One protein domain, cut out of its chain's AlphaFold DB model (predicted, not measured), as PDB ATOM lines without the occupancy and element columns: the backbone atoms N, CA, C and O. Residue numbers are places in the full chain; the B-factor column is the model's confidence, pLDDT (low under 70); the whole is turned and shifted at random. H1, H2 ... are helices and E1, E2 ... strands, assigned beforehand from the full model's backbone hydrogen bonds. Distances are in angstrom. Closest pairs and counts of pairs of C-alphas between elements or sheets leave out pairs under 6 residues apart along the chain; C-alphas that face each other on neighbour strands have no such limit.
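Overview. This is residues 3 to 77 of the 77 residues of an uncharacterized protein of Gordonia polyisoprenivorans (UniProt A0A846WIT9). What does the whole look like? The helix H1 bridges two small antiparallel sheets, with the three-stranded sheet E1 E2 E3 at its first end and the hairpin E4 and E5 beside its last part, like a U whose two arms are sheets with an open gap between them. What is it made of? The printed part has 75 residues, with five named strands and one named helix in the order E1 E2 E3 H1 E4 E5, and its class is mixed, helices and strands. The strand orders are E1 - E2 - E3 and E4 - E5, both antiparallel. How compact is it? It is elongated, 45 by 26 by 18 A, and only just loose, close to compact, with a radius of gyration of the C-alphas of 13.9 A.

Along the chain. Where are the first strands? E1 is residues 3 to 6, 10.6 A long, with C-alpha 3 at (266.225, 218.144, 120.173). E2 is residues 9 to 13, 13.3 A, and E3 is residues 24 to 28, 13.1 A. What follows them? H1 is residues 42 to 55, 19.9 A long, with C-alpha 42 at (272.300, 225.095, 122.615). E4 is residues 62 to 66, 13.5 A, and E5 is residues 72 to 76, 13.7 A, with C-alpha 76 at (258.995, 218.667, 140.705).

Arrangement. How are E1, E2 and E3 joined? They form a meander, each strand the antiparallel neighbour of the one before, and E1 and E2, like E2 and E3, make a hairpin. N 6 and O 9 are 2.9 A apart, and N 10 and O 27 are 2.8 A apart, both within hydrogen-bond range. Residues 24 to 25 of E3 also pair with residues 38 to 39, antiparallel. How does H1 stand to this sheet? H1 only grazes it, with its residues 42 to 45, and the C-alphas of Ile 24 and Leu 42, the closest of E3 and H1, are 6.4 A apart. In H1 every O i to N i+4 pair is within hydrogen-bond range. What lies beyond H1? The closest C-alphas of H1 and E4 are those of Leu 53 and Ser 64, 6.1 A apart. E4 and E5 form a hairpin at 150 degrees between their directions, with N 65 and O 73 within hydrogen-bond range at 2.9 A. Which parts stay apart? E4 and E5 are apart from E1, E2 and E3, and E5 is apart from H1.

Size, cuts and confidence. How far does it reach? The two C-alphas farthest apart, those of Val 17 and Ala 68, are 45.7 A apart. Is it continuous? The printed part has no cut, and the link from E3 to H1, residues 29 to 41, is long. Where is confidence low? The mean pLDDT of the printed part is 89.2, and residues 31 to 36 are under 70.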
ATOM      1  N   ILE A   3     264.965 218.664 119.615       92.31
ATOM      2  CA  ILE A   3     266.225 218.144 120.173       92.31
ATOM      3  C   ILE A   3     265.997 217.304 121.437       92.31
ATOM      4  O   ILE A   3     266.826 216.466 121.771       92.31
ATOM      5  N   PHE A   4     264.864 217.506 122.112       88.75
ATOM      6  CA  PHE A   4     264.377 216.673 123.206       88.75
ATOM      7  C   PHE A   4     262.848 216.707 123.199       88.75
ATOM      8  O   PHE A   4     262.273 217.753 122.895       88.75
ATOM      9  N   GLU A   5     262.191 215.599 123.528       89.31
ATOM     10  CA  GLU A   5     260.731 215.510 123.612       89.31
ATOM     11  C   GLU A   5     260.338 214.623 124.787       89.31
ATOM     12  O   GLU A   5     261.011 213.633 125.085       89.31
ATOM     13  N   ARG A   6     259.273 215.026 125.477       85.19
ATOM     14  CA  ARG A   6     258.609 214.230 126.494       85.19
ATOM     15  C   ARG A   6     257.155 214.671 126.629       85.19
ATOM     16  O   ARG A   6     256.885 215.852 126.846       85.19
ATOM     17  N   ASP A   7     256.245 213.705 126.595       84.81
ATOM     18  CA  ASP A   7     254.825 213.875 126.922       84.81
ATOM     19  C   ASP A   7     254.143 215.030 126.148       84.81
ATOM     20  O   ASP A   7     253.280 215.735 126.669       84.81
ATOM     21  N   GLY A   8     254.532 215.253 124.886       83.12
ATOM     22  CA  GLY A   8     253.966 216.303 124.029       83.12
ATOM     23  C   GLY A   8     254.566 217.697 124.236       83.12
ATOM     24  O   GLY A   8     254.095 218.660 123.621       83.12
ATOM     25  N   THR A   9     255.612 217.804 125.059       85.00
ATOM     26  CA  THR A   9     256.443 219.000 125.223       85.00
ATOM     27  C   THR A   9     257.830 218.739 124.644       85.00
ATOM     28  O   THR A   9     258.467 217.732 124.950       85.00
ATOM     29  N   ALA A  10     258.329 219.653 123.817       90.06
ATOM     30  CA  ALA A  10     259.622 219.514 123.162       90.06
ATOM     31  C   ALA A  10     260.510 220.740 123.370       90.06
ATOM     32  O   ALA A  10     260.047 221.875 123.335       90.06
ATOM     33  N   LEU A  11     261.815 220.519 123.503       91.94
ATOM     34  CA  LEU A  11     262.804 221.557 123.242       91.94
ATOM     35  C   LEU A  11     263.100 221.549 121.748       91.94
ATOM     36  O   LEU A  11     263.448 220.512 121.176       91.94
ATOM     37  N   VAL A  12     262.964 222.705 121.110       92.81
ATOM     38  CA  VAL A  12     263.173 222.864 119.673       92.81
ATOM     39  C   VAL A  12     264.270 223.881 119.404       92.81
ATOM     40  O   VAL A  12     264.303 224.944 120.016       92.81
ATOM     41  N   ILE A  13     265.155 223.568 118.458       95.00
ATOM     42  CA  ILE A  13     266.100 224.526 117.883       95.00
ATOM     43  C   ILE A  13     265.481 225.195 116.653       95.00
ATOM     44  O   ILE A  13     264.940 224.512 115.769       95.00
ATOM     45  N   ASP A  14     265.556 226.523 116.586       93.50
ATOM     46  CA  ASP A  14     265.131 227.289 115.418       93.50
ATOM     47  C   ASP A  14     266.174 227.163 114.303       93.50
ATOM     48  O   ASP A  14     267.314 227.610 114.420       93.50
ATOM     49  N   THR A  15     265.791 226.527 113.202       94.25
ATOM     50  CA  THR A  15     266.656 226.321 112.035       94.25
ATOM     51  C   THR A  15     266.356 227.301 110.903       94.25
ATOM     52  O   THR A  15     267.001 227.229 109.856       94.25
ATOM     53  N   ARG A  16     265.373 228.195 111.073       93.31
ATOM     54  CA  ARG A  16     264.984 229.178 110.059       93.31
ATOM     55  C   ARG A  16     266.078 230.227 109.906       93.31
ATOM     56  O   ARG A  16     266.840 230.503 110.827       93.31
ATOM     57  N   VAL A  17     266.167 230.814 108.718       94.38
ATOM     58  CA  VAL A  17     267.074 231.940 108.477       94.38
ATOM     59  C   VAL A  17     266.552 233.163 109.235       94.38
ATOM     60  O   VAL A  17     265.366 233.471 109.164       94.38
ATOM     61  N   GLY A  18     267.434 233.854 109.955       93.38
ATOM     62  CA  GLY A  18     267.095 235.044 110.734       93.38
ATOM     63  C   GLY A  18     267.958 235.180 111.984       93.38
ATOM     64  O   GLY A  18     268.795 234.324 112.270       93.38
ATOM     65  N   SER A  19     267.734 236.249 112.747       92.56
ATOM     66  CA  SER A  19     268.470 236.544 113.985       92.56
ATOM     67  C   SER A  19     268.238 235.519 115.101       92.56
ATOM     68  O   SER A  19     269.070 235.393 115.990       92.56
ATOM     69  N   ALA A  20     267.134 234.771 115.043       91.50
ATOM     70  CA  ALA A  20     266.811 233.714 115.999       91.50
ATOM     71  C   ALA A  20     267.382 232.335 115.615       91.50
ATOM     72  O   ALA A  20     267.159 231.367 116.340       91.50
ATOM     73  N   ARG A  21     268.097 232.209 114.486       95.06
ATOM     74  CA  ARG A  21     268.663 230.925 114.054       95.06
ATOM     75  C   ARG A  21     269.597 230.365 115.129       95.06
ATOM     76  O   ARG A  21     270.559 231.015 115.516       95.06
ATOM     77  N   GLY A  22     269.343 229.131 115.556       95.12
ATOM     78  CA  GLY A  22     270.094 228.436 116.602       95.12
ATOM     79  C   GLY A  22     269.508 228.584 118.009       95.12
ATOM     80  O   GLY A  22     269.936 227.858 118.906       95.12
ATOM     81  N   ALA A  23     268.510 229.450 118.197       95.69
ATOM     82  CA  ALA A  23     267.845 229.623 119.480       95.69
ATOM     83  C   ALA A  23     267.052 228.373 119.880       95.69
ATOM     84  O   ALA A  23     266.447 227.709 119.035       95.69
ATOM     85  N   ILE A  24     267.028 228.084 121.182       95.12
ATOM     86  CA  ILE A  24     266.236 226.997 121.762       95.12
ATOM     87  C   ILE A  24     264.946 227.570 122.339       95.12
ATOM     88  O   ILE A  24     264.959 228.596 123.027       95.12
ATOM     89  N   ARG A  25     263.827 226.902 122.084       91.94
ATOM     90  CA  ARG A  25     262.518 227.230 122.654       91.94
ATOM     91  C   ARG A  25     261.885 225.985 123.244       91.94
ATOM     92  O   ARG A  25     262.054 224.892 122.703       91.94
ATOM     93  N   LEU A  26     261.159 226.161 124.341       90.12
ATOM     94  CA  LEU A  26     260.192 225.164 124.766       90.12
ATOM     95  C   LEU A  26     258.980 225.260 123.836       90.12
ATOM     96  O   LEU A  26     258.523 226.352 123.536       90.12
ATOM     97  N   PHE A  27     258.489 224.127 123.361       86.19
ATOM     98  CA  PHE A  27     257.295 224.018 122.540       86.19
ATOM     99  C   PHE A  27     256.328 223.071 123.244       86.19
ATOM    100  O   PHE A  27     256.659 221.909 123.474       86.19
ATOM    101  N   SER A  28     255.136 223.562 123.570       80.62
ATOM    102  CA  SER A  28     254.007 222.748 124.020       80.62
ATOM    103  C   SER A  28     252.977 222.701 122.902       80.62
ATOM    104  O   SER A  28     252.667 223.728 122.305       80.62
ATOM    105  N   LYS A  29     252.411 221.524 122.627       70.62
ATOM    106  CA  LYS A  29     251.298 221.403 121.672       70.62
ATOM    107  C   LYS A  29     250.062 222.205 122.111       70.62
ATOM    108  O   LYS A  29     249.271 222.592 121.258       70.62
ATOM    109  N   VAL A  30     249.882 222.392 123.420       72.56
ATOM    110  CA  VAL A  30     248.697 223.038 124.008       72.56
ATOM    111  C   VAL A  30     248.866 224.558 124.052       72.56
ATOM    112  O   VAL A  30     247.938 225.270 123.690       72.56
ATOM    113  N   ASP A  31     250.073 225.031 124.380       66.00
ATOM    114  CA  ASP A  31     250.367 226.447 124.653       66.00
ATOM    115  C   ASP A  31     251.566 226.945 123.826       66.00
ATOM    116  O   ASP A  31     252.529 227.508 124.346       66.00
ATOM    117  N   ALA A  32     251.545 226.684 122.517       61.47
ATOM    118  CA  ALA A  32     252.667 226.978 121.619       61.47
ATOM    119  C   ALA A  32     253.032 228.475 121.531       61.47
ATOM    120  O   ALA A  32     254.171 228.801 121.196       61.47
ATOM    121  N   ASP A  33     252.085 229.365 121.843       64.69
ATOM    122  CA  ASP A  33     252.244 230.820 121.729       64.69
ATOM    123  C   ASP A  33     252.659 231.502 123.051       64.69
ATOM    124  O   ASP A  33     253.042 232.671 123.030       64.69
ATOM    125  N   ASP A  34     252.628 230.791 124.188       60.66
ATOM    126  CA  ASP A  34     252.835 231.367 125.536       60.66
ATOM    127  C   ASP A  34     254.204 231.015 126.159       60.66
ATOM    128  O   ASP A  34     254.556 231.389 127.281       60.66
ATOM    129  N   THR A  35     255.043 230.276 125.434       60.56
ATOM    130  CA  THR A  35     256.342 229.841 125.956       60.56
ATOM    131  C   THR A  35     257.373 230.973 125.941       60.56
ATOM    132  O   THR A  35     258.048 231.217 124.941       60.56
ATOM    133  N   THR A  36     257.537 231.635 127.089       65.12
ATOM    134  CA  THR A  36     258.593 232.637 127.352       65.12
ATOM    135  C   THR A  36     259.966 232.014 127.619       65.12
ATOM    136  O   THR A  36     260.994 232.683 127.494       65.12
ATOM    137  N   THR A  37     260.006 230.723 127.955       77.12
ATOM    138  CA  THR A  37     261.250 230.022 128.279       77.12
ATOM    139  C   THR A  37     262.019 229.639 127.019       77.12
ATOM    140  O   THR A  37     261.568 228.842 126.188       77.12
ATOM    141  N   GLY A  38     263.230 230.172 126.897       91.06
ATOM    142  CA  GLY A  38     264.119 229.870 125.790       91.06
ATOM    143  C   GLY A  38     265.549 230.321 126.044       91.06
ATOM    144  O   GLY A  38     265.838 231.057 126.983       91.06
ATOM    145  N   TRP A  39     266.437 229.886 125.157       95.75
ATOM    146  CA  TRP A  39     267.865 230.181 125.196       95.75
ATOM    147  C   TRP A  39     268.325 230.688 123.832       95.75
ATOM    148  O   TRP A  39     267.713 230.364 122.808       95.75
ATOM    149  N   ALA A  40     269.377 231.505 123.796       96.00
ATOM    150  CA  ALA A  40     269.905 232.036 122.538       96.00
ATOM    151  C   ALA A  40     270.645 230.963 121.719       96.00
ATOM    152  O   ALA A  40     270.695 231.058 120.494       96.00
ATOM    153  N   SER A  41     271.148 229.914 122.372       95.44
ATOM    154  CA  SER A  41     271.834 228.796 121.731       95.44
ATOM    155  C   SER A  41     271.707 227.487 122.523       95.44
ATOM    156  O   SER A  41     271.271 227.469 123.676       95.44
ATOM    157  N   LEU A  42     272.139 226.375 121.916       94.75
ATOM    158  CA  LEU A  42     272.300 225.095 122.615       94.75
ATOM    159  C   LEU A  42     273.344 225.178 123.744       94.75
ATOM    160  O   LEU A  42     273.179 224.536 124.777       94.75
ATOM    161  N   ALA A  43     274.398 225.977 123.567       96.56
ATOM    162  CA  ALA A  43     275.417 226.167 124.595       96.56
ATOM    163  C   ALA A  43     274.836 226.855 125.841       96.56
ATOM    164  O   ALA A  43     275.119 226.432 126.961       96.56
ATOM    165  N   ASP A  44     273.961 227.846 125.652       97.06
ATOM    166  CA  ASP A  44     273.289 228.534 126.761       97.06
ATOM    167  C   ASP A  44     272.334 227.594 127.512       97.06
ATOM    168  O   ASP A  44     272.294 227.611 128.741       97.06
ATOM    169  N   LEU A  45     271.615 226.720 126.792       96.00
ATOM    170  CA  LEU A  45     270.780 225.671 127.394       96.00
ATOM    171  C   LEU A  45     271.612 224.743 128.290       96.00
ATOM    172  O   LEU A  45     271.243 224.489 129.436       96.00
ATOM    173  N   VAL A  46     272.729 224.228 127.769       95.75
ATOM    174  CA  VAL A  46     273.599 223.290 128.496       95.75
ATOM    175  C   VAL A  46     274.274 223.975 129.684       95.75
ATOM    176  O   VAL A  46     274.405 223.361 130.742       95.75
ATOM    177  N   THR A  47     274.647 225.247 129.543       97.56
ATOM    178  CA  THR A  47     275.191 226.056 130.643       97.56
ATOM    179  C   THR A  47     274.170 226.184 131.770       97.56
ATOM    180  O   THR A  47     274.481 225.836 132.905       97.56
ATOM    181  N   ALA A  48     272.930 226.572 131.451       95.75
ATOM    182  CA  ALA A  48     271.855 226.695 132.435       95.75
ATOM    183  C   ALA A  48     271.518 225.354 133.113       95.75
ATOM    184  O   ALA A  48     271.298 225.301 134.323       95.75
ATOM    185  N   LEU A  49     271.514 224.252 132.354       94.56
ATOM    186  CA  LEU A  49     271.324 222.913 132.915       94.56
ATOM    187  C   LEU A  49     272.459 222.553 133.879       94.56
ATOM    188  O   LEU A  49     272.205 222.106 134.993       94.56
ATOM    189  N   THR A  50     273.709 222.776 133.476       95.44
ATOM    190  CA  THR A  50     274.892 222.482 134.300       95.44
ATOM    191  C   THR A  50     274.891 223.300 135.588       95.44
ATOM    192  O   THR A  50     275.182 222.769 136.662       95.44
ATOM    193  N   GLU A  51     274.518 224.577 135.506       95.94
ATOM    194  CA  GLU A  51     274.364 225.446 136.669       95.94
ATOM    195  C   GLU A  51     273.286 224.920 137.620       95.94
ATOM    196  O   GLU A  51     273.541 224.811 138.821       95.94
ATOM    197  N   SER A  52     272.124 224.506 137.105       95.38
ATOM    198  CA  SER A  52     271.067 223.885 137.915       95.38
ATOM    199  C   SER A  52     271.539 222.612 138.614       95.38
ATOM    200  O   SER A  52     271.331 222.472 139.821       95.38
ATOM    201  N   LEU A  53     272.247 221.728 137.905       93.44
ATOM    202  CA  LEU A  53     272.804 220.504 138.487       93.44
ATOM    203  C   LEU A  53     273.825 220.805 139.596       93.44
ATOM    204  O   LEU A  53     273.842 220.126 140.620       93.44
ATOM    205  N   THR A  54     274.659 221.831 139.404       93.00
ATOM    206  CA  THR A  54     275.753 222.189 140.325       93.00
ATOM    207  C   THR A  54     275.249 222.915 141.569       93.00
ATOM    208  O   THR A  54     275.711 222.665 142.679       93.00
ATOM    209  N   THR A  55     274.295 223.826 141.393       92.81
ATOM    210  CA  THR A  55     273.757 224.673 142.471       92.81
ATOM    211  C   THR A  55     272.527 224.063 143.142       92.81
ATOM    212  O   THR A  55     272.046 224.569 144.156       92.81
ATOM    213  N   GLY A  56     271.986 222.987 142.568       90.62
ATOM    214  CA  GLY A  56     270.731 222.380 142.985       90.62
ATOM    215  C   GLY A  56     269.518 223.276 142.739       90.62
ATOM    216  O   GLY A  56     268.481 223.039 143.357       90.62
ATOM    217  N   THR A  57     269.624 224.319 141.910       94.06
ATOM    218  CA  THR A  57     268.497 225.186 141.529       94.06
ATOM    219  C   THR A  57     267.581 224.491 140.525       94.06
ATOM    220  O   THR A  57     267.853 223.379 140.070       94.06
ATOM    221  N   THR A  58     266.435 225.098 140.231       94.62
ATOM    222  CA  THR A  58     265.437 224.494 139.349       94.62
ATOM    223  C   THR A  58     265.798 224.683 137.876       94.62
ATOM    224  O   THR A  58     266.269 225.740 137.468       94.62
ATOM    225  N   PHE A  59     265.518 223.671 137.059       92.62
ATOM    226  CA  PHE A  59     265.596 223.717 135.604       92.62
ATOM    227  C   PHE A  59     264.254 223.277 135.028       92.62
ATOM    228  O   PHE A  59     263.795 222.170 135.303       92.62
ATOM    229  N   LEU A  60     263.590 224.157 134.272       90.06
ATOM    230  CA  LEU A  60     262.240 223.910 133.738       90.06
ATOM    231  C   LEU A  60     261.216 223.470 134.809       90.06
ATOM    232  O   LEU A  60     260.342 222.653 134.540       90.06
ATOM    233  N   GLY A  61     261.330 223.990 136.035       90.38
ATOM    234  CA  GLY A  61     260.444 223.620 137.149       90.38
ATOM    235  C   GLY A  61     260.787 222.289 137.833       90.38
ATOM    236  O   GLY A  61     260.045 221.843 138.701       90.38
ATOM    237  N   TRP A  62     261.917 221.669 137.487       92.44
ATOM    238  CA  TRP A  62     262.405 220.440 138.111       92.44
ATOM    239  C   TRP A  62     263.671 220.699 138.911       92.44
ATOM    240  O   TRP A  62     264.500 221.520 138.527       92.44
ATOM    241  N   ARG A  63     263.855 219.974 140.011       95.25
ATOM    242  CA  ARG A  63     265.096 219.982 140.789       95.25
ATOM    243  C   ARG A  63     265.777 218.622 140.688       95.25
ATOM    244  O   ARG A  63     265.121 217.588 140.840       95.25
ATOM    245  N   SER A  64     267.082 218.634 140.450       94.50
ATOM    246  CA  SER A  64     267.906 217.430 140.371       94.50
ATOM    247  C   SER A  64     268.506 217.033 141.718       94.50
ATOM    248  O   SER A  64     268.808 217.878 142.562       94.50
ATOM    249  N   SER A  65     268.767 215.741 141.873       92.00
ATOM    250  CA  SER A  65     269.616 215.164 142.917       92.00
ATOM    251  C   SER A  65     270.366 213.959 142.357       92.00
ATOM    252  O   SER A  65     269.805 213.227 141.544       92.00
ATOM    253  N   ILE A  66     271.596 213.725 142.817       89.56
ATOM    254  CA  ILE A  66     272.333 212.491 142.522       89.56
ATOM    255  C   ILE A  66     272.051 211.486 143.640       89.56
ATOM    256  O   ILE A  66     272.210 211.805 144.820       89.56
ATOM    257  N   THR A  67     271.579 210.297 143.283       88.06
ATOM    258  CA  THR A  67     271.346 209.198 144.227       88.06
ATOM    259  C   THR A  67     272.668 208.556 144.658       88.06
ATOM    260  O   THR A  67     273.715 208.781 144.053       88.06
ATOM    261  N   ALA A  68     272.643 207.737 145.715       90.62
ATOM    262  CA  ALA A  68     273.854 207.092 146.239       90.62
ATOM    263  C   ALA A  68     274.562 206.181 145.212       90.62
ATOM    264  O   ALA A  68     275.770 205.983 145.297       90.62
ATOM    265  N   ASP A  69     273.825 205.660 144.228       93.69
ATOM    266  CA  ASP A  69     274.304 204.850 143.102       93.69
ATOM    267  C   ASP A  69     274.686 205.679 141.858       93.69
ATOM    268  O   ASP A  69     274.943 205.126 140.789       93.69
ATOM    269  N   GLY A  70     274.750 207.009 141.981       89.88
ATOM    270  CA  GLY A  70     275.215 207.906 140.922       89.88
ATOM    271  C   GLY A  70     274.181 208.205 139.835       89.88
ATOM    272  O   GLY A  70     274.539 208.780 138.807       89.88
ATOM    273  N   GLN A  71     272.911 207.841 140.033       92.25
ATOM    274  CA  GLN A  71     271.847 208.148 139.079       92.25
ATOM    275  C   GLN A  71     271.354 209.584 139.255       92.25
ATOM    276  O   GLN A  71     271.230 210.104 140.367       92.25
ATOM    277  N   LEU A  72     271.033 210.225 138.133       91.38
ATOM    278  CA  LEU A  72     270.385 211.527 138.136       91.38
ATOM    279  C   LEU A  72     268.883 211.344 138.354       91.38
ATOM    280  O   LEU A  72     268.181 210.800 137.502       91.38
ATOM    281  N   HIS A  73     268.388 211.838 139.482       93.12
ATOM    282  CA  HIS A  73     266.973 211.825 139.820       93.12
ATOM    283  C   HIS A  73     266.391 213.239 139.751       93.12
ATOM    284  O   HIS A  73     266.993 214.194 140.246       93.12
ATOM    285  N   TRP A  74     265.202 213.362 139.163       92.50
ATOM    286  CA  TRP A  74     264.482 214.624 139.017       92.50
ATOM    287  C   TRP A  74     263.173 214.571 139.791       92.50
ATOM    288  O   TRP A  74     262.444 213.583 139.727       92.50
ATOM    289  N   ARG A  75     262.846 215.659 140.485       93.00
ATOM    290  CA  ARG A  75     261.547 215.844 141.142       93.00
ATOM    291  C   ARG A  75     260.953 217.208 140.796       93.00
ATOM    292  O   ARG A  75     261.733 218.134 140.544       93.00
ATOM    293  N   PRO A  76     259.619 217.355 140.802       91.88
ATOM    294  CA  PRO A  76     258.995 218.667 140.705       91.88
ATOM    295  C   PRO A  76     259.541 219.592 141.801       91.88
ATOM    296  O   PRO A  76     259.809 219.135 142.923       91.88
ATOM    297  N   ALA A  77     259.786 220.851 141.439       84.12
ATOM    298  CA  ALA A  77     260.226 221.891 142.361       84.12
ATOM    299  C   ALA A  77     259.120 222.322 143.327       84.12
ATOM    300  O   ALA A  77     257.943 222.349 142.906       84.12
TER     301      ALA A  77